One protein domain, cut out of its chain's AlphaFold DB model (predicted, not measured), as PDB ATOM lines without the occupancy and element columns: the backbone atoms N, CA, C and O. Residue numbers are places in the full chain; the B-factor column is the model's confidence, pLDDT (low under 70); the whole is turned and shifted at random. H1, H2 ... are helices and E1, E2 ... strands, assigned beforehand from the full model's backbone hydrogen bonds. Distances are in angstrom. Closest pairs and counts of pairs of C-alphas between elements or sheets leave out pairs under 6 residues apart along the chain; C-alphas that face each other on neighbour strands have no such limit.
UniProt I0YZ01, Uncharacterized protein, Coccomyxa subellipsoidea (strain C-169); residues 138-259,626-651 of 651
ATOM      1  N   PHE A 138     -10.958  17.720 -17.461       94.38
ATOM      2  CA  PHE A 138     -10.465  16.404 -17.857       94.38
ATOM      3  C   PHE A 138     -11.441  15.301 -17.425       94.38
ATOM      4  O   PHE A 138     -11.800  15.198 -16.254       94.38
ATOM      5  N   GLN A 139     -11.858  14.457 -18.374       91.75
ATOM      6  CA  GLN A 139     -12.798  13.366 -18.102       91.75
ATOM      7  C   GLN A 139     -12.053  12.059 -17.818       91.75
ATOM      8  O   GLN A 139     -12.114  11.532 -16.708       91.75
ATOM      9  N   TYR A 140     -11.352  11.533 -18.822       89.31
ATOM     10  CA  TYR A 140     -10.624  10.267 -18.744       89.31
ATOM     11  C   TYR A 140      -9.586  10.165 -19.869       89.31
ATOM     12  O   TYR A 140      -9.650  10.898 -20.866       89.31
ATOM     13  N   ALA A 141      -8.640   9.230 -19.731       90.25
ATOM     14  CA  ALA A 141      -7.713   8.866 -20.796       90.25
ATOM     15  C   ALA A 141      -8.010   7.451 -21.307       90.25
ATOM     16  O   ALA A 141      -8.045   6.489 -20.547       90.25
ATOM     17  N   LEU A 142      -8.197   7.303 -22.618       89.50
ATOM     18  CA  LEU A 142      -8.402   6.011 -23.263       89.50
ATOM     19  C   LEU A 142      -7.062   5.470 -23.787       89.50
ATOM     20  O   LEU A 142      -6.488   6.065 -24.709       89.50
ATOM     21  N   PRO A 143      -6.536   4.360 -23.243       89.81
ATOM     22  CA  PRO A 143      -5.332   3.735 -23.778       89.81
ATOM     23  C   PRO A 143      -5.585   3.119 -25.156       89.81
ATOM     24  O   PRO A 143      -6.675   2.646 -25.464       89.81
ATOM     25  N   VAL A 144      -4.549   3.083 -25.995       90.81
ATOM     26  CA  VAL A 144      -4.635   2.441 -27.311       90.81
ATOM     27  C   VAL A 144      -4.151   0.992 -27.232       90.81
ATOM     28  O   VAL A 144      -3.025   0.711 -26.809       90.81
ATOM     29  N   TRP A 145      -4.966   0.058 -27.724       88.50
ATOM     30  CA  TRP A 145      -4.633  -1.368 -27.729       88.50
ATOM     31  C   TRP A 145      -4.238  -1.901 -29.115       88.50
ATOM     32  O   TRP A 145      -4.887  -1.568 -30.120       88.50
ATOM     33  N   PRO A 146      -3.218  -2.779 -29.190       89.75
ATOM     34  CA  PRO A 146      -2.835  -3.448 -30.425       89.75
ATOM     35  C   PRO A 146      -3.828  -4.564 -30.781       89.75
ATOM     36  O   PRO A 146      -3.749  -5.670 -30.257       89.75
ATOM     37  N   HIS A 147      -4.738  -4.300 -31.722       88.69
ATOM     38  CA  HIS A 147      -5.803  -5.238 -32.123       88.69
ATOM     39  C   HIS A 147      -5.509  -6.049 -33.396       88.69
ATOM     40  O   HIS A 147      -6.366  -6.786 -33.877       88.69
ATOM     41  N   LYS A 148      -4.276  -6.000 -33.927       89.25
ATOM     42  CA  LYS A 148      -3.876  -6.740 -35.147       89.25
ATOM     43  C   LYS A 148      -4.184  -8.242 -35.080       89.25
ATOM     44  O   LYS A 148      -4.449  -8.862 -36.109       89.25
ATOM     45  N   SER A 149      -4.077  -8.862 -33.905       89.38
ATOM     46  CA  SER A 149      -4.384 -10.286 -33.721       89.38
ATOM     47  C   SER A 149      -5.885 -10.568 -33.781       89.38
ATOM     48  O   SER A 149      -6.274 -11.525 -34.450       89.38
ATOM     49  N   VAL A 150      -6.712  -9.717 -33.167       89.81
ATOM     50  CA  VAL A 150      -8.181  -9.810 -33.222       89.81
ATOM     51  C   VAL A 150      -8.659  -9.653 -34.655       89.81
ATOM     52  O   VAL A 150      -9.409 -10.491 -35.138       89.81
ATOM     53  N   ASP A 151      -8.138  -8.672 -35.384       88.25
ATOM     54  CA  ASP A 151      -8.500  -8.454 -36.783       88.25
ATOM     55  C   ASP A 151      -8.164  -9.648 -37.676       88.25
ATOM     56  O   ASP A 151      -8.960 -10.047 -38.524       88.25
ATOM     57  N   LYS A 152      -7.008 -10.289 -37.458       89.00
ATOM     58  CA  LYS A 152      -6.662 -11.531 -38.164       89.00
ATOM     59  C   LYS A 152      -7.645 -12.660 -37.854       89.00
ATOM     60  O   LYS A 152      -7.910 -13.478 -38.736       89.00
ATOM     61  N   LEU A 153      -8.149 -12.746 -36.622       90.12
ATOM     62  CA  LEU A 153      -9.169 -13.724 -36.242       90.12
ATOM     63  C   LEU A 153     -10.531 -13.371 -36.847       90.12
ATOM     64  O   LEU A 153     -11.177 -14.260 -37.391       90.12
ATOM     65  N   LEU A 154     -10.914 -12.094 -36.860       87.50
ATOM     66  CA  LEU A 154     -12.127 -11.604 -37.515       87.50
ATOM     67  C   LEU A 154     -12.108 -11.875 -39.021       87.50
ATOM     68  O   LEU A 154     -13.112 -12.305 -39.575       87.50
ATOM     69  N   TRP A 155     -10.963 -11.725 -39.691       84.88
ATOM     70  CA  TRP A 155     -10.816 -12.114 -41.098       84.88
ATOM     71  C   TRP A 155     -10.972 -13.620 -41.319       84.88
ATOM     72  O   TRP A 155     -11.551 -14.039 -42.322       84.88
ATOM     73  N   LYS A 156     -10.473 -14.453 -40.396       88.31
ATOM     74  CA  LYS A 156     -10.681 -15.909 -40.457       88.31
ATOM     75  C   LYS A 156     -12.144 -16.276 -40.224       88.31
ATOM     76  O   LYS A 156     -12.666 -17.100 -40.971       88.31
ATOM     77  N   TRP A 157     -12.782 -15.656 -39.233       89.50
ATOM     78  CA  TRP A 157     -14.207 -15.806 -38.947       89.50
ATOM     79  C   TRP A 157     -15.035 -15.428 -40.172       89.50
ATOM     80  O   TRP A 157     -15.813 -16.239 -40.660       89.50
ATOM     81  N   ASP A 158     -14.767 -14.262 -40.761       84.75
ATOM     82  CA  ASP A 158     -15.473 -13.761 -41.936       84.75
ATOM     83  C   ASP A 158     -15.303 -14.698 -43.132       84.75
ATOM     84  O   ASP A 158     -16.282 -15.054 -43.783       84.75
ATOM     85  N   ALA A 159     -14.084 -15.184 -43.385       85.19
ATOM     86  CA  ALA A 159     -13.814 -16.147 -44.446       85.19
ATOM     87  C   ALA A 159     -14.512 -17.504 -44.228       85.19
ATOM     88  O   ALA A 159     -14.879 -18.149 -45.216       85.19
ATOM     89  N   ALA A 160     -14.681 -17.944 -42.977       88.81
ATOM     90  CA  ALA A 160     -15.404 -19.164 -42.618       88.81
ATOM     91  C   ALA A 160     -16.923 -18.977 -42.745       88.81
ATOM     92  O   ALA A 160     -17.570 -19.751 -43.449       88.81
ATOM     93  N   TYR A 161     -17.470 -17.903 -42.174       88.00
ATOM     94  CA  TYR A 161     -18.888 -17.534 -42.230       88.00
ATOM     95  C   TYR A 161     -19.379 -17.371 -43.674       88.00
ATOM     96  O   TYR A 161     -20.365 -17.949 -44.114       88.00
ATOM     97  N   SER A 162     -18.570 -16.710 -44.485       85.00
ATOM     98  CA  SER A 162     -18.718 -16.611 -45.934       85.00
ATOM     99  C   SER A 162     -18.846 -17.955 -46.668       85.00
ATOM    100  O   SER A 162     -19.551 -18.075 -47.670       85.00
ATOM    101  N   ARG A 163     -18.096 -18.978 -46.234       87.56
ATOM    102  CA  ARG A 163     -18.166 -20.330 -46.816       87.56
ATOM    103  C   ARG A 163     -19.388 -21.090 -46.308       87.56
ATOM    104  O   ARG A 163     -19.944 -21.856 -47.090       87.56
ATOM    105  N   LEU A 164     -19.796 -20.847 -45.061       90.12
ATOM    106  CA  LEU A 164     -21.031 -21.366 -44.481       90.12
ATOM    107  C   LEU A 164     -22.247 -20.877 -45.276       90.12
ATOM    108  O   LEU A 164     -22.938 -21.706 -45.857       90.12
ATOM    109  N   LEU A 165     -22.399 -19.557 -45.445       87.06
ATOM    110  CA  LEU A 165     -23.496 -18.956 -46.217       87.06
ATOM    111  C   LEU A 165     -23.576 -19.501 -47.647       87.06
ATOM    112  O   LEU A 165     -24.651 -19.799 -48.161       87.06
ATOM    113  N   ARG A 166     -22.428 -19.684 -48.312       84.94
ATOM    114  CA  ARG A 166     -22.390 -20.304 -49.647       84.94
ATOM    115  C   ARG A 166     -22.862 -21.756 -49.634       84.94
ATOM    116  O   ARG A 166     -23.527 -22.179 -50.575       84.94
ATOM    117  N   ALA A 167     -22.482 -22.532 -48.622       87.62
ATOM    118  CA  ALA A 167     -22.918 -23.917 -48.494       87.62
ATOM    119  C   ALA A 167     -24.431 -24.003 -48.235       87.62
ATOM    120  O   ALA A 167     -25.101 -24.811 -48.873       87.62
ATOM    121  N   GLU A 168     -24.965 -23.139 -47.373       89.00
ATOM    122  CA  GLU A 168     -26.401 -23.026 -47.090       89.00
ATOM    123  C   GLU A 168     -27.187 -22.619 -48.341       89.00
ATOM    124  O   GLU A 168     -28.084 -23.347 -48.758       89.00
ATOM    125  N   ALA A 169     -26.756 -21.572 -49.051       86.12
ATOM    126  CA  ALA A 169     -27.390 -21.146 -50.298       86.12
ATOM    127  C   ALA A 169     -27.386 -22.247 -51.378       86.12
ATOM    128  O   ALA A 169     -28.352 -22.412 -52.124       86.12
ATOM    129  N   HIS A 170     -26.312 -23.041 -51.474       85.12
ATOM    130  CA  HIS A 170     -26.271 -24.198 -52.376       85.12
ATOM    131  C   HIS A 170     -27.217 -25.324 -51.947       85.12
ATOM    132  O   HIS A 170     -27.768 -26.012 -52.809       85.12
ATOM    133  N   TYR A 171     -27.384 -25.533 -50.642       87.38
ATOM    134  CA  TYR A 171     -28.307 -26.522 -50.097       87.38
ATOM    135  C   TYR A 171     -29.766 -26.135 -50.370       87.38
ATOM    136  O   TYR A 171     -30.537 -26.967 -50.853       87.38
ATOM    137  N   GLU A 172     -30.109 -24.863 -50.163       87.44
ATOM    138  CA  GLU A 172     -31.428 -24.296 -50.459       87.44
ATOM    139  C   GLU A 172     -31.742 -24.330 -51.959       87.44
ATOM    140  O   GLU A 172     -32.785 -24.844 -52.366       87.44
ATOM    141  N   ALA A 173     -30.811 -23.882 -52.809       85.38
ATOM    142  CA  ALA A 173     -30.975 -23.920 -54.266       85.38
ATOM    143  C   ALA A 173     -31.113 -25.352 -54.816       85.38
ATOM    144  O   ALA A 173     -31.731 -25.568 -55.858       85.38
ATOM    145  N   GLY A 174     -30.543 -26.336 -54.117       82.88
ATOM    146  CA  GLY A 174     -30.683 -27.762 -54.412       82.88
ATOM    147  C   GLY A 174     -31.983 -28.394 -53.899       82.88
ATOM    148  O   GLY A 174     -32.092 -29.622 -53.925       82.88
ATOM    149  N   GLY A 175     -32.937 -27.602 -53.396       85.19
ATOM    150  CA  GLY A 175     -34.212 -28.082 -52.861       85.19
ATOM    151  C   GLY A 175     -34.068 -28.883 -51.566       85.19
ATOM    152  O   GLY A 175     -34.832 -29.819 -51.341       85.19
ATOM    153  N   CYS A 176     -33.046 -28.588 -50.754       83.75
ATOM    154  CA  CYS A 176     -32.749 -29.253 -49.479       83.75
ATOM    155  C   CYS A 176     -32.514 -30.777 -49.571       83.75
ATOM    156  O   CYS A 176     -32.451 -31.469 -48.552       83.75
ATOM    157  N   ALA A 177     -32.337 -31.319 -50.781       79.25
ATOM    158  CA  ALA A 177     -32.281 -32.761 -51.007       79.25
ATOM    159  C   ALA A 177     -30.928 -33.387 -50.630       79.25
ATOM    160  O   ALA A 177     -30.871 -34.529 -50.175       79.25
ATOM    161  N   LYS A 178     -29.816 -32.665 -50.828       83.00
ATOM    162  CA  LYS A 178     -28.466 -33.194 -50.590       83.00
ATOM    163  C   LYS A 178     -27.557 -32.149 -49.964       83.00
ATOM    164  O   LYS A 178     -27.260 -31.133 -50.586       83.00
ATOM    165  N   ARG A 179     -27.061 -32.440 -48.760       86.06
ATOM    166  CA  ARG A 179     -26.110 -31.567 -48.069       86.06
ATOM    167  C   ARG A 179     -24.768 -31.492 -48.813       86.06
ATOM    168  O   ARG A 179     -24.250 -32.529 -49.253       86.06
ATOM    169  N   PRO A 180     -24.198 -30.288 -48.988       87.19
ATOM    170  CA  PRO A 180     -22.953 -30.103 -49.714       87.19
ATOM    171  C   PRO A 180     -21.770 -30.613 -48.893       87.19
ATOM    172  O   PRO A 180     -21.524 -30.196 -47.766       87.19
ATOM    173  N   THR A 181     -20.961 -31.477 -49.491       87.00
ATOM    174  CA  THR A 181     -19.747 -32.014 -48.863       87.00
ATOM    175  C   THR A 181     -18.507 -31.474 -49.557       87.00
ATOM    176  O   THR A 181     -18.453 -31.505 -50.789       87.00
ATOM    177  N   HIS A 182     -17.482 -31.098 -48.799       86.06
ATOM    178  CA  HIS A 182     -16.162 -30.765 -49.334       86.06
ATOM    179  C   HIS A 182     -15.095 -31.659 -48.693       86.06
ATOM    180  O   HIS A 182     -15.369 -32.415 -47.761       86.06
ATOM    181  N   ARG A 183     -13.876 -31.641 -49.236       81.94
ATOM    182  CA  ARG A 183     -12.734 -32.295 -48.588       81.94
ATOM    183  C   ARG A 183     -12.048 -31.277 -47.695       81.94
ATOM    184  O   ARG A 183     -11.686 -30.211 -48.188       81.94
ATOM    185  N   ALA A 184     -11.876 -31.608 -46.419       75.75
ATOM    186  CA  ALA A 184     -11.145 -30.750 -45.499       75.75
ATOM    187  C   ALA A 184      -9.695 -30.583 -45.987       75.75
ATOM    188  O   ALA A 184      -9.045 -31.553 -46.390       75.75
ATOM    189  N   GLU A 185      -9.181 -29.355 -45.976       69.88
ATOM    190  CA  GLU A 185      -7.781 -29.089 -46.306       69.88
ATOM    191  C   GLU A 185      -6.904 -29.508 -45.116       69.88
ATOM    192  O   GLU A 185      -7.054 -28.996 -44.008       69.88
ATOM    193  N   ARG A 186      -5.985 -30.460 -45.329       63.69
ATOM    194  CA  ARG A 186      -4.944 -30.832 -44.360       63.69
ATOM    195  C   ARG A 186      -3.589 -30.450 -44.944       63.69
ATOM    196  O   ARG A 186      -3.331 -30.727 -46.114       63.69
ATOM    197  N   CYS A 187      -2.711 -29.850 -44.139       51.38
ATOM    198  CA  CYS A 187      -1.330 -29.582 -44.545       51.38
ATOM    199  C   CYS A 187      -0.665 -30.894 -45.007       51.38
ATOM    200  O   CYS A 187      -0.383 -31.758 -44.180       51.38
ATOM    201  N   GLY A 188      -0.449 -31.048 -46.319       56.69
ATOM    202  CA  GLY A 188       0.278 -32.178 -46.911       56.69
ATOM    203  C   GLY A 188      -0.547 -33.326 -47.518       56.69
ATOM    204  O   GLY A 188       0.054 -34.336 -47.874       56.69
ATOM    205  N   GLY A 189      -1.876 -33.223 -47.686       61.69
ATOM    206  CA  GLY A 189      -2.637 -34.253 -48.421       61.69
ATOM    207  C   GLY A 189      -4.156 -34.035 -48.511       61.69
ATOM    208  O   GLY A 189      -4.693 -33.161 -47.830       61.69
ATOM    209  N   PRO A 190      -4.876 -34.822 -49.344       64.31
ATOM    210  CA  PRO A 190      -6.330 -34.725 -49.461       64.31
ATOM    211  C   PRO A 190      -7.001 -35.205 -48.166       64.31
ATOM    212  O   PRO A 190      -6.893 -36.377 -47.808       64.31
ATOM    213  N   GLY A 191      -7.685 -34.304 -47.458       74.56
ATOM    214  CA  GLY A 191      -8.385 -34.637 -46.218       74.56
ATOM    215  C   GLY A 191      -9.690 -35.405 -46.428       74.56
ATOM    216  O   GLY A 191     -10.118 -35.685 -47.555       74.56
ATOM    217  N   SER A 192     -10.322 -35.765 -45.309       82.06
ATOM    218  CA  SER A 192     -11.589 -36.494 -45.285       82.06
ATOM    219  C   SER A 192     -12.725 -35.665 -45.889       82.06
ATOM    220  O   SER A 192     -12.725 -34.432 -45.868       82.06
ATOM    221  N   LYS A 193     -13.703 -36.368 -46.464       85.25
ATOM    222  CA  LYS A 193     -14.938 -35.765 -46.962       85.25
ATOM    223  C   LYS A 193     -15.825 -35.442 -45.760       85.25
ATOM    224  O   LYS A 193     -16.220 -36.358 -45.047       85.25
ATOM    225  N   VAL A 194     -16.105 -34.163 -45.549       88.62
ATOM    226  CA  VAL A 194     -16.883 -33.652 -44.413       88.62
ATOM    227  C   VAL A 194     -18.114 -32.900 -44.912       88.62
ATOM    228  O   VAL A 194     -18.123 -32.392 -46.041       88.62
ATOM    229  N   ASP A 195     -19.162 -32.856 -44.089       90.94
ATOM    230  CA  ASP A 195     -20.293 -31.957 -44.327       90.94
ATOM    231  C   ASP A 195     -19.787 -30.514 -44.242       90.94
ATOM    232  O   ASP A 195     -19.113 -30.132 -43.287       90.94
ATOM    233  N   SER A 196     -20.052 -29.728 -45.283       88.69
ATOM    234  CA  SER A 196     -19.564 -28.355 -45.352       88.69
ATOM    235  C   SER A 196     -20.282 -27.452 -44.363       88.69
ATOM    236  O   SER A 196     -19.632 -26.576 -43.804       88.69
ATOM    237  N   ILE A 197     -21.582 -27.659 -44.142       91.25
ATOM    238  CA  ILE A 197     -22.381 -26.790 -43.271       91.25
ATOM    239  C   ILE A 197     -21.899 -26.963 -41.832       91.25
ATOM    240  O   ILE A 197     -21.428 -26.007 -41.221       91.25
ATOM    241  N   ASP A 198     -21.887 -28.198 -41.334       93.12
ATOM    242  CA  ASP A 198     -21.488 -28.481 -39.954       93.12
ATOM    243  C   ASP A 198     -20.016 -28.113 -39.693       93.12
ATOM    244  O   ASP A 198     -19.686 -27.563 -38.640       93.12
ATOM    245  N   TYR A 199     -19.125 -28.349 -40.666       92.50
ATOM    246  CA  TYR A 199     -17.708 -27.992 -40.559       92.50
ATOM    247  C   TYR A 199     -17.487 -26.476 -40.464       92.50
ATOM    248  O   TYR A 199     -16.733 -26.013 -39.601       92.50
ATOM    249  N   TRP A 200     -18.128 -25.687 -41.334       92.31
ATOM    250  CA  TRP A 200     -17.977 -24.231 -41.297       92.31
ATOM    251  C   TRP A 200     -18.706 -23.625 -40.096       92.31
ATOM    252  O   TRP A 200     -18.141 -22.737 -39.467       92.31
ATOM    253  N   ALA A 201     -19.867 -24.153 -39.698       93.94
ATOM    254  CA  ALA A 201     -20.565 -23.739 -38.478       93.94
ATOM    255  C   ALA A 201     -19.726 -23.999 -37.217       93.94
ATOM    256  O   ALA A 201     -19.652 -23.160 -36.321       93.94
ATOM    257  N   HIS A 202     -19.034 -25.143 -37.149       94.19
ATOM    258  CA  HIS A 202     -18.058 -25.405 -36.092       94.19
ATOM    259  C   HIS A 202     -16.892 -24.412 -36.132       94.19
ATOM    260  O   HIS A 202     -16.572 -23.805 -35.116       94.19
ATOM    261  N   SER A 203     -16.306 -24.194 -37.313       91.94
ATOM    262  CA  SER A 203     -15.177 -23.271 -37.501       91.94
ATOM    263  C   SER A 203     -15.519 -21.824 -37.113       91.94
ATOM    264  O   SER A 203     -14.669 -21.108 -36.588       91.94
ATOM    265  N   VAL A 204     -16.758 -21.389 -37.365       92.75
ATOM    266  CA  VAL A 204     -17.289 -20.075 -36.965       92.75
ATOM    267  C   VAL A 204     -17.355 -19.967 -35.440       92.75
ATOM    268  O   VAL A 204     -16.761 -19.045 -34.882       92.75
ATOM    269  N   ARG A 205     -17.956 -20.953 -34.759       93.50
ATOM    270  CA  ARG A 205     -18.025 -20.996 -33.284       93.50
ATOM    271  C   ARG A 205     -16.643 -21.033 -32.628       93.50
ATOM    272  O   ARG A 205     -16.398 -20.344 -31.641       93.50
ATOM    273  N   GLU A 206     -15.710 -21.808 -33.183       93.62
ATOM    274  CA  GLU A 206     -14.321 -21.832 -32.709       93.62
ATOM    275  C   GLU A 206     -13.634 -20.473 -32.868       93.62
ATOM    276  O   GLU A 206     -12.894 -20.041 -31.978       93.62
ATOM    277  N   ALA A 207     -13.876 -19.793 -33.991       91.69
ATOM    278  CA  ALA A 207     -13.330 -18.470 -34.243       91.69
ATOM    279  C   ALA A 207     -13.928 -17.418 -33.297       91.69
ATOM    280  O   ALA A 207     -13.166 -16.620 -32.761       91.69
ATOM    281  N   GLU A 208     -15.233 -17.450 -33.011       91.50
ATOM    282  CA  GLU A 208     -15.887 -16.573 -32.021       91.50
ATOM    283  C   GLU A 208     -15.295 -16.756 -30.624       91.50
ATOM    284  O   GLU A 208     -14.875 -15.789 -29.986       91.50
ATOM    285  N   ALA A 209     -15.154 -18.008 -30.178       92.44
ATOM    286  CA  ALA A 209     -14.524 -18.314 -28.898       92.44
ATOM    287  C   ALA A 209     -13.041 -17.896 -28.860       92.44
ATOM    288  O   ALA A 209     -12.507 -17.554 -27.802       92.44
ATOM    289  N   ALA A 210     -12.329 -17.940 -29.989       92.50
ATOM    290  CA  ALA A 210     -10.961 -17.430 -30.085       92.50
ATOM    291  C   ALA A 210     -10.906 -15.894 -30.039       92.50
ATOM    292  O   ALA A 210     -10.031 -15.350 -29.366       92.50
ATOM    293  N   ILE A 211     -11.836 -15.206 -30.710       91.31
ATOM    294  CA  ILE A 211     -11.954 -13.741 -30.710       91.31
ATOM    295  C   ILE A 211     -12.231 -13.239 -29.295       91.31
ATOM    296  O   ILE A 211     -11.473 -12.406 -28.807       91.31
ATOM    297  N   ALA A 212     -13.229 -13.799 -28.606       89.56
ATOM    298  CA  ALA A 212     -13.591 -13.384 -27.250       89.56
ATOM    299  C   ALA A 212     -12.422 -13.550 -26.260       89.56
ATOM    300  O   ALA A 212     -12.126 -12.656 -25.466       89.56
ATOM    301  N   ARG A 213     -11.691 -14.673 -26.350       91.44
ATOM    302  CA  ARG A 213     -10.481 -14.907 -25.543       91.44
ATOM    303  C   ARG A 213      -9.385 -13.884 -25.831       91.44
ATOM    304  O   ARG A 213      -8.736 -13.407 -24.903       91.44
ATOM    305  N   GLU A 214      -9.168 -13.554 -27.100       89.81
ATOM    306  CA  GLU A 214      -8.129 -12.611 -27.513       89.81
ATOM    307  C   GLU A 214      -8.482 -11.161 -27.151       89.81
ATOM    308  O   GLU A 214      -7.615 -10.429 -26.677       89.81
ATOM    309  N   GLN A 215      -9.749 -10.762 -27.295       87.31
ATOM    310  CA  GLN A 215     -10.259  -9.471 -26.827       87.31
ATOM    311  C   GLN A 215     -10.038  -9.322 -25.319       87.31
ATOM    312  O   GLN A 215      -9.434  -8.342 -24.887       87.31
ATOM    313  N   HIS A 216     -10.423 -10.328 -24.524       88.12
ATOM    314  CA  HIS A 216     -10.198 -10.319 -23.078       88.12
ATOM    315  C   HIS A 216      -8.701 -10.241 -22.727       88.12
ATOM    316  O   HIS A 216      -8.302  -9.507 -21.823       88.12
ATOM    317  N   ARG A 217      -7.843 -10.960 -23.464       89.25
ATOM    318  CA  ARG A 217      -6.383 -10.923 -23.277       89.25
ATOM    319  C   ARG A 217      -5.790  -9.541 -23.564       89.25
ATOM    320  O   ARG A 217      -4.873  -9.126 -22.863       89.25
ATOM    321  N   ILE A 218      -6.262  -8.860 -24.607       85.69
ATOM    322  CA  ILE A 218      -5.754  -7.542 -25.014       85.69
ATOM    323  C   ILE A 218      -6.245  -6.451 -24.071       85.69
ATOM    324  O   ILE A 218      -5.440  -5.623 -23.656       85.69
ATOM    325  N   LEU A 219      -7.529  -6.470 -23.706       83.19
ATOM    326  CA  LEU A 219      -8.107  -5.493 -22.781       83.19
ATOM    327  C   LEU A 219      -7.474  -5.588 -21.384       83.19
ATOM    328  O   LEU A 219      -7.278  -4.562 -20.743       83.19
ATOM    329  N   GLY A 220      -7.090  -6.794 -20.943       76.62
ATOM    330  CA  GLY A 220      -6.339  -7.003 -19.698       76.62
ATOM    331  C   GLY A 220      -4.810  -6.902 -19.823       76.62
ATOM    332  O   GLY A 220      -4.111  -7.069 -18.825       76.62
ATOM    333  N   GLY A 221      -4.273  -6.701 -21.031       72.62
ATOM    334  CA  GLY A 221      -2.839  -6.735 -21.332       72.62
ATOM    335  C   GLY A 221      -2.171  -5.357 -21.405       72.62
ATOM    336  O   GLY A 221      -2.815  -4.321 -21.269       72.62
ATOM    337  N   LEU A 222      -0.852  -5.353 -21.640       60.72
ATOM    338  CA  LEU A 222      -0.037  -4.133 -21.701       60.72
ATOM    339  C   LEU A 222      -0.538  -3.146 -22.774       60.72
ATOM    340  O   LEU A 222      -0.753  -3.517 -23.931       60.72
ATOM    341  N   THR A 223      -0.658  -1.880 -22.379       67.75
ATOM    342  CA  THR A 223      -1.102  -0.756 -23.211       67.75
ATOM    343  C   THR A 223      -0.001  -0.282 -24.165       67.75
ATOM    344  O   THR A 223       1.185  -0.322 -23.836       67.75
ATOM    345  N   SER A 224      -0.386   0.212 -25.347       78.25
ATOM    346  CA  SER A 224       0.537   0.934 -26.240       78.25
ATOM    347  C   SER A 224       1.007   2.243 -25.582       78.25
ATOM    348  O   SER A 224       0.334   2.738 -24.681       78.25
ATOM    349  N   PRO A 225       2.105   2.871 -26.047       85.31
ATOM    350  CA  PRO A 225       2.582   4.148 -25.497       85.31
ATOM    351  C   PRO A 225       1.683   5.360 -25.813       85.31
ATOM    352  O   PRO A 225       2.006   6.469 -25.397       85.31
ATOM    353  N   SER A 226       0.604   5.184 -26.582       90.38
ATOM    354  CA  SER A 226      -0.288   6.268 -27.014       90.38
ATOM    355  C   SER A 226      -1.641   6.186 -26.305       90.38
ATOM    356  O   SER A 226      -2.165   5.090 -26.091       90.38
ATOM    357  N   PHE A 227      -2.219   7.351 -26.010       91.69
ATOM    358  CA  PHE A 227      -3.481   7.519 -25.286       91.69
ATOM    359  C   PHE A 227      -4.310   8.630 -25.941       91.69
ATOM    360  O   PHE A 227      -3.740   9.577 -26.486       91.69
ATOM    361  N   PHE A 228      -5.634   8.534 -25.862       93.75
ATOM    362  CA  PHE A 228      -6.544   9.638 -26.170       93.75
ATOM    363  C   PHE A 228      -6.997  10.292 -24.868       93.75
ATOM    364  O   PHE A 228      -7.552   9.614 -24.010       93.75
ATOM    365  N   ALA A 229      -6.773  11.593 -24.717       93.56
ATOM    366  CA  ALA A 229      -7.264  12.361 -23.577       93.56
ATOM    367  C   ALA A 229      -8.568  13.075 -23.957       93.56
ATOM    368  O   ALA A 229      -8.616  13.751 -24.987       93.56
ATOM    369  N   PHE A 230      -9.609  12.928 -23.135       93.81
ATOM    370  CA  PHE A 230     -10.908  13.566 -23.353       93.81
ATOM    371  C   PHE A 230     -11.143  14.698 -22.358       93.81
ATOM    372  O   PHE A 230     -10.914  14.550 -21.155       93.81
ATOM    373  N   PHE A 231     -11.654  15.814 -22.871       94.56
ATOM    374  CA  PHE A 231     -11.977  17.014 -22.106       94.56
ATOM    375  C   PHE A 231     -13.440  17.394 -22.333       94.56
ATOM    376  O   PHE A 231     -14.003  17.115 -23.390       94.56
ATOM    377  N   LEU A 232     -14.063  18.026 -21.339       94.31
ATOM    378  CA  LEU A 232     -15.427  18.554 -21.423       94.31
ATOM    379  C   LEU A 232     -15.518  19.794 -22.324       94.31
ATOM    380  O   LEU A 232     -16.503  19.956 -23.043       94.31
ATOM    381  N   THR A 233     -14.483  20.642 -22.320       94.50
ATOM    382  CA  THR A 233     -14.422  21.877 -23.118       94.50
ATOM    383  C   THR A 233     -13.427  21.743 -24.278       94.50
ATOM    384  O   THR A 233     -12.338  21.186 -24.123       94.50
ATOM    385  N   GLN A 234     -13.762  22.303 -25.449       93.31
ATOM    386  CA  GLN A 234     -12.824  22.351 -26.586       93.31
ATOM    387  C   GLN A 234     -11.644  23.293 -26.326       93.31
ATOM    388  O   GLN A 234     -10.544  23.055 -26.817       93.31
ATOM    389  N   LYS A 235     -11.864  24.345 -25.526       94.06
ATOM    390  CA  LYS A 235     -10.832  25.287 -25.082       94.06
ATOM    391  C   LYS A 235      -9.649  24.558 -24.438       94.06
ATOM    392  O   LYS A 235      -8.513  24.765 -24.852       94.06
ATOM    393  N   ASP A 236      -9.914  23.687 -23.466       93.75
ATOM    394  CA  ASP A 236      -8.849  22.998 -22.731       93.75
ATOM    395  C   ASP A 236      -8.201  21.894 -23.569       93.75
ATOM    396  O   ASP A 236      -6.983  21.735 -23.524       93.75
ATOM    397  N   ALA A 237      -8.973  21.214 -24.422       93.38
ATOM    398  CA  ALA A 237      -8.422  20.275 -25.398       93.38
ATOM    399  C   ALA A 237      -7.436  20.957 -26.367       93.38
ATOM    400  O   ALA A 237      -6.346  20.438 -26.614       93.38
ATOM    401  N   ALA A 238      -7.785  22.142 -26.885       92.62
ATOM    402  CA  ALA A 238      -6.917  22.918 -27.768       92.62
ATOM    403  C   ALA A 238      -5.658  23.418 -27.040       92.62
ATOM    404  O   ALA A 238      -4.555  23.328 -27.582       92.62
ATOM    405  N   LEU A 239      -5.796  23.879 -25.790       93.19
ATOM    406  CA  LEU A 239      -4.657  24.266 -24.952       93.19
ATOM    407  C   LEU A 239      -3.721  23.079 -24.699       93.19
ATOM    408  O   LEU A 239      -2.511  23.208 -24.882       93.19
ATOM    409  N   ALA A 240      -4.257  21.912 -24.342       92.38
ATOM    410  CA  ALA A 240      -3.473  20.700 -24.128       92.38
ATOM    411  C   ALA A 240      -2.728  20.249 -25.397       92.38
ATOM    412  O   ALA A 240      -1.594  19.787 -25.310       92.38
ATOM    413  N   ALA A 241      -3.336  20.407 -26.578       91.31
ATOM    414  CA  ALA A 241      -2.727  20.015 -27.847       91.31
ATOM    415  C   ALA A 241      -1.613  20.959 -28.331       91.31
ATOM    416  O   ALA A 241      -0.712  20.519 -29.047       91.31
ATOM    417  N   GLN A 242      -1.669  22.242 -27.962       89.81
ATOM    418  CA  GLN A 242      -0.723  23.266 -28.422       89.81
ATOM    419  C   GLN A 242       0.401  23.552 -27.414       89.81
ATOM    420  O   GLN A 242       1.462  24.056 -27.790       89.81
ATOM    421  N   THR A 243       0.192  23.243 -26.133       88.69
ATOM    422  CA  THR A 243       1.177  23.493 -25.072       88.69
ATOM    423  C   THR A 243       2.125  22.313 -24.874       88.69
ATOM    424  O   THR A 243       1.809  21.156 -25.147       88.69
ATOM    425  N   ARG A 244       3.337  22.605 -24.390       86.06
ATOM    426  CA  ARG A 244       4.268  21.562 -23.950       86.06
ATOM    427  C   ARG A 244       3.905  21.156 -22.530       86.06
ATOM    428  O   ARG A 244       4.018  21.970 -21.620       86.06
ATOM    429  N   ILE A 245       3.486  19.906 -22.367       84.12
ATOM    430  CA  ILE A 245       3.023  19.370 -21.082       84.12
ATOM    431  C   ILE A 245       4.179  19.081 -20.120       84.12
ATOM    432  O   ILE A 245       4.031  19.270 -18.916       84.12
ATOM    433  N   HIS A 246       5.328  18.640 -20.635       77.56
ATOM    434  CA  HIS A 246       6.494  18.301 -19.822       77.56
ATOM    435  C   HIS A 246       7.676  19.234 -20.117       77.56
ATOM    436  O   HIS A 246       7.915  19.599 -21.272       77.56
ATOM    437  N   SER A 247       8.390  19.643 -19.067       66.25
ATOM    438  CA  SER A 247       9.438  20.672 -19.112       66.25
ATOM    439  C   SER A 247      10.796  20.148 -19.587       66.25
ATOM    440  O   SER A 247      11.519  20.891 -20.250       66.25
ATOM    441  N   GLU A 248      11.144  18.896 -19.273       67.56
ATOM    442  CA  GLU A 248      12.515  18.393 -19.448       67.56
ATOM    443  C   GLU A 248      12.751  17.641 -20.766       67.56
ATOM    444  O   GLU A 248      13.807  17.798 -21.380       67.56
ATOM    445  N   ASP A 249      11.772  16.865 -21.242       72.31
ATOM    446  CA  ASP A 249      11.908  16.066 -22.464       72.31
ATOM    447  C   ASP A 249      10.744  16.290 -23.436       72.31
ATOM    448  O   ASP A 249       9.611  15.879 -23.187       72.31
ATOM    449  N   GLY A 250      11.043  16.883 -24.597       71.50
ATOM    450  CA  GLY A 250      10.074  17.087 -25.679       71.50
ATOM    451  C   GLY A 250       9.654  15.802 -26.405       71.50
ATOM    452  O   GLY A 250       8.719  15.835 -27.207       71.50
ATOM    453  N   HIS A 251      10.329  14.677 -26.155       73.88
ATOM    454  CA  HIS A 251       9.904  13.357 -26.623       73.88
ATOM    455  C   HIS A 251       8.958  12.650 -25.645       73.88
ATOM    456  O   HIS A 251       8.258  11.717 -26.051       73.88
ATOM    457  N   SER A 252       8.898  13.107 -24.393       77.38
ATOM    458  CA  SER A 252       7.925  12.659 -23.401       77.38
ATOM    459  C   SER A 252       6.616  13.446 -23.552       77.38
ATOM    460  O   SER A 252       6.637  14.641 -23.835       77.38
ATOM    461  N   PHE A 253       5.464  12.776 -23.424       82.75
ATOM    462  CA  PHE A 253       4.135  13.410 -23.512       82.75
ATOM    463  C   PHE A 253       3.927  14.311 -24.743       82.75
ATOM    464  O   PHE A 253       3.442  15.439 -24.649       82.75
ATOM    465  N   ARG A 254       4.262  13.803 -25.936       87.75
ATOM    466  CA  ARG A 254       3.939  14.504 -27.183       87.75
ATOM    467  C   ARG A 254       2.430  14.479 -27.419       87.75
ATOM    468  O   ARG A 254       1.881  13.443 -27.790       87.75
ATOM    469  N   VAL A 255       1.790  15.631 -27.256       90.44
ATOM    470  CA  VAL A 255       0.362  15.811 -27.533       90.44
ATOM    471  C   VAL A 255       0.165  16.382 -28.932       90.44
ATOM    472  O   VAL A 255       0.992  17.130 -29.451       90.44
ATOM    473  N   MET A 256      -0.915  15.956 -29.569       90.50
ATOM    474  CA  MET A 256      -1.395  16.463 -30.845       90.50
ATOM    475  C   MET A 256      -2.921  16.446 -30.828       90.50
ATOM    476  O   MET A 256      -3.520  15.672 -30.082       90.50
ATOM    477  N   GLU A 257      -3.537  17.277 -31.662       90.81
ATOM    478  CA  GLU A 257      -4.984  17.246 -31.865       90.81
ATOM    479  C   GLU A 257      -5.397  15.849 -32.357       90.81
ATOM    480  O   GLU A 257      -4.786  15.287 -33.276       90.81
ATOM    481  N   ALA A 258      -6.395  15.260 -31.696       91.94
ATOM    482  CA  ALA A 258      -6.880  13.938 -32.054       91.94
ATOM    483  C   ALA A 258      -7.595  14.013 -33.415       91.94
ATOM    484  O   ALA A 258      -8.474  14.857 -33.590       91.94
ATOM    485  N   PRO A 259      -7.241  13.150 -34.382       92.06
ATOM    486  CA  PRO A 259      -7.931  13.119 -35.663       92.06
ATOM    487  C   PRO A 259      -9.345  12.536 -35.517       92.06
ATOM    488  O   PRO A 259      -9.690  11.964 -34.473       92.06
ATOM    489  N   LEU A 626     -12.650  -4.229 -30.993       85.12
ATOM    490  CA  LEU A 626     -12.571  -4.316 -29.527       85.12
ATOM    491  C   LEU A 626     -13.852  -3.861 -28.816       85.12
ATOM    492  O   LEU A 626     -13.873  -3.802 -27.588       85.12
ATOM    493  N   ARG A 627     -14.917  -3.520 -29.551       83.69
ATOM    494  CA  ARG A 627     -16.187  -3.112 -28.938       83.69
ATOM    495  C   ARG A 627     -16.864  -4.303 -28.232       83.69
ATOM    496  O   ARG A 627     -16.712  -5.443 -28.675       83.69
ATOM    497  N   PRO A 628     -17.606  -4.073 -27.136       72.12
ATOM    498  CA  PRO A 628     -18.350  -5.140 -26.472       72.12
ATOM    499  C   PRO A 628     -19.394  -5.735 -27.427       72.12
ATOM    500  O   PRO A 628     -20.045  -5.004 -28.170       72.12
ATOM    501  N   GLY A 629     -19.526  -7.065 -27.443       69.31
ATOM    502  CA  GLY A 629     -20.441  -7.763 -28.357       69.31
ATOM    503  C   GLY A 629     -19.965  -7.829 -29.813       69.31
ATOM    504  O   GLY A 629     -20.729  -8.226 -30.688       69.31
ATOM    505  N   ALA A 630     -18.709  -7.465 -30.091       67.38
ATOM    506  CA  ALA A 630     -18.128  -7.535 -31.423       67.38
ATOM    507  C   ALA A 630     -17.875  -8.970 -31.903       67.38
ATOM    508  O   ALA A 630     -16.746  -9.463 -31.863       67.38
ATOM    509  N   SER A 631     -18.923  -9.630 -32.400       61.66
ATOM    510  CA  SER A 631     -18.836 -10.875 -33.161       61.66
ATOM    511  C   SER A 631     -19.087 -10.586 -34.639       61.66
ATOM    512  O   SER A 631     -20.227 -10.532 -35.098       61.66
ATOM    513  N   GLY A 632     -18.011 -10.374 -35.393       66.06
ATOM    514  CA  GLY A 632     -18.076 -10.283 -36.846       66.06
ATOM    515  C   GLY A 632     -17.531  -8.993 -37.438       66.06
ATOM    516  O   GLY A 632     -16.828  -8.214 -36.797       66.06
ATOM    517  N   TRP A 633     -17.764  -8.834 -38.736       62.41
ATOM    518  CA  TRP A 633     -17.170  -7.764 -39.520       62.41
ATOM    519  C   TRP A 633     -18.016  -6.482 -39.495       62.41
ATOM    520  O   TRP A 633     -19.227  -6.533 -39.681       62.41
ATOM    521  N   TYR A 634     -17.339  -5.339 -39.351       69.19
ATOM    522  CA  TYR A 634     -17.939  -4.006 -39.302       69.19
ATOM    523  C   TYR A 634     -17.795  -3.252 -40.634       69.19
ATOM    524  O   TYR A 634     -16.656  -3.054 -41.074       69.19
ATOM    525  N   PRO A 635     -18.901  -2.782 -41.245       61.56
ATOM    526  CA  PRO A 635     -18.900  -1.958 -42.459       61.56
ATOM    527  C   PRO A 635     -18.040  -0.701 -42.392       61.56
ATOM    528  O   PRO A 635     -17.450  -0.288 -43.387       61.56
ATOM    529  N   GLU A 636     -17.965  -0.090 -41.217       62.97
ATOM    530  CA  GLU A 636     -17.234   1.146 -40.986       62.97
ATOM    531  C   GLU A 636     -15.719   0.938 -40.845       62.97
ATOM    532  O   GLU A 636     -14.934   1.863 -41.069       62.97
ATOM    533  N   TYR A 637     -15.277  -0.271 -40.487       69.56
ATOM    534  CA  TYR A 637     -13.893  -0.495 -40.094       69.56
ATOM    535  C   TYR A 637     -12.963  -0.551 -41.310       69.56
ATOM    536  O   TYR A 637     -13.048  -1.447 -42.151       69.56
ATOM    537  N   GLY A 638     -12.053   0.422 -41.396       66.75
ATOM    538  CA  GLY A 638     -11.095   0.530 -42.495       66.75
ATOM    539  C   GLY A 638     -11.683   1.077 -43.800       66.75
ATOM    540  O   GLY A 638     -10.933   1.219 -44.762       66.75
ATOM    541  N   LYS A 639     -12.973   1.456 -43.838       70.75
ATOM    542  CA  LYS A 639     -13.624   2.038 -45.029       70.75
ATOM    543  C   LYS A 639     -12.888   3.284 -45.532       70.75
ATOM    544  O   LYS A 639     -12.684   3.451 -46.732       70.75
ATOM    545  N   ALA A 640     -12.412   4.124 -44.610       72.94
ATOM    546  CA  ALA A 640     -11.611   5.294 -44.953       72.94
ATOM    547  C   ALA A 640     -10.233   4.946 -45.536       72.94
ATOM    548  O   ALA A 640      -9.645   5.784 -46.193       72.94
ATOM    549  N   TRP A 641      -9.709   3.736 -45.346       73.81
ATOM    550  CA  TRP A 641      -8.357   3.345 -45.768       73.81
ATOM    551  C   TRP A 641      -8.341   2.447 -47.016       73.81
ATOM    552  O   TRP A 641      -7.307   2.297 -47.667       73.81
ATOM    553  N   GLU A 642      -9.482   1.863 -47.376       67.19
ATOM    554  CA  GLU A 642      -9.601   0.822 -48.404       67.19
ATOM    555  C   GLU A 642      -9.260   1.319 -49.821       67.19
ATOM    556  O   GLU A 642      -8.493   0.687 -50.550       67.19
ATOM    557  N   ASN A 643      -9.755   2.502 -50.193       66.62
ATOM    558  CA  ASN A 643      -9.583   3.078 -51.533       66.62
ATOM    559  C   ASN A 643      -8.145   3.541 -51.851       66.62
ATOM    560  O   ASN A 643      -7.867   3.997 -52.962       66.62
ATOM    561  N   TRP A 644      -7.218   3.431 -50.898       67.88
ATOM    562  CA  TRP A 644      -5.840   3.900 -51.034       67.88
ATOM    563  C   TRP A 644      -4.856   2.801 -51.458       67.88
ATOM    564  O   TRP A 644      -3.678   3.082 -51.677       67.88
ATOM    565  N   GLY A 645      -5.318   1.549 -51.594       63.84
ATOM    566  CA  GLY A 645      -4.470   0.414 -51.979       63.84
ATOM    567  C   GLY A 645      -3.420   0.050 -50.924       63.84
ATOM    568  O   GLY A 645      -2.449  -0.643 -51.220       63.84
ATOM    569  N   VAL A 646      -3.597   0.528 -49.691       66.25
ATOM    570  CA  VAL A 646      -2.685   0.256 -48.583       66.25
ATOM    571  C   VAL A 646      -3.129  -1.022 -47.885       66.25
ATOM    572  O   VAL A 646      -4.314  -1.160 -47.576       66.25
ATOM    573  N   PRO A 647      -2.214  -1.956 -47.569       66.25
ATOM    574  CA  PRO A 647      -2.558  -3.008 -46.631       66.25
ATOM    575  C   PRO A 647      -2.957  -2.380 -45.290       66.25
ATOM    576  O   PRO A 647      -2.225  -1.553 -44.753       66.25
ATOM    577  N   LEU A 648      -4.077  -2.824 -44.712       66.31
ATOM    578  CA  LEU A 648      -4.531  -2.377 -43.385       66.31
ATOM    579  C   LEU A 648      -3.421  -2.502 -42.325       66.31
ATOM    580  O   LEU A 648      -3.356  -1.736 -41.367       66.31
ATOM    581  N   TYR A 649      -2.528  -3.475 -42.535       71.00
ATOM    582  CA  TYR A 649      -1.349  -3.683 -41.725       71.00
ATOM    583  C   TYR A 649      -0.060  -3.598 -42.538       71.00
ATOM    584  O   TYR A 649       0.174  -4.448 -43.396       71.00
ATOM    585  N   THR A 650       0.835  -2.663 -42.197       61.47
ATOM    586  CA  THR A 650       2.220  -2.701 -42.689       61.47
ATOM    587  C   THR A 650       2.869  -4.047 -42.338       61.47
ATOM    588  O   THR A 650       2.708  -4.492 -41.184       61.47
ATOM    589  N   PRO A 651       3.581  -4.679 -43.292       51.09
ATOM    590  CA  PRO A 651       4.293  -5.932 -43.063       51.09
ATOM    591  C   PRO A 651       5.337  -5.827 -41.946       51.09
ATOM    592  O   PRO A 651       5.875  -4.715 -41.706       51.09
TER     593      PRO A 651
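AT A GLANCE: This is residues 138 to 259 and 626 to 651 of the 651 residues of an uncharacterized protein of Coccomyxa subellipsoidea (strain C-169) (UniProt I0YZ01). Look for a long rod: two long helices, H1 and H2, lie side by side and run opposite ways, with the strand hairpin E2 and E3 near one end and, toward the other end, the strand pair E1 and E4 with the short helix H3 packed on it. Residues 639 to 647, with the short H4, stick out. The printed part has 148 residues, with named elements in the order E1 H1 E2 E3 H2 E4 H3 H4, two antiparallel sheets of two strands, and a mixed class of helices and strands. The whole is extended, with a radius of gyration of the C-alphas of 22.6 A and spans of 73 by 32 by 30 A.

HOW THE PARTS SIT: Start at E1, residues 138 to 143, the antiparallel neighbour of E4, residues 227 to 231; N 142 and O 228 are within hydrogen-bond range at 2.8 A. Next, H1, residues 148 to 173, touches H2, residues 196 to 219, opposite ways at a shallow tilt of 21 degrees; their closest C-alphas, of Leu 164 and Trp 200, are 5.3 A apart. E2, residues 181 to 186, and E3, residues 189 to 195, form an antiparallel hairpin, with N 194 and O 182 within range at 2.9 A. The closest C-alphas of E4 and H3, residues 234 to 242, are those of Phe 231 and Ala 237, 5.8 A apart. H4, residues 639 to 642, is apart from H1 and H2. In H1, H2 and H3 every O i to N i+4 pair is within hydrogen-bond range; H4 is too short for one.

IN THESE COORDINATES: Find C-alpha 138 at (-10.465, 16.404, -17.857), where E1 begins. From C-alpha 148 at (-3.876, -6.740, -35.147), H1 runs 37.4 A; H2 spans 34.1 A. H4 ends at C-alpha 642, (-9.601, 0.822, -48.404).

THE WHOLE: The farthest C-alphas, of Ala 177 and Glu 248, are 75.0 A apart. Residues 260 to 625 are not printed; C-alphas 259 and 626 are 19.1 A apart. Of the links printed whole, none is long. Confidence is under 70 in 29 residues, among them 629 to 638.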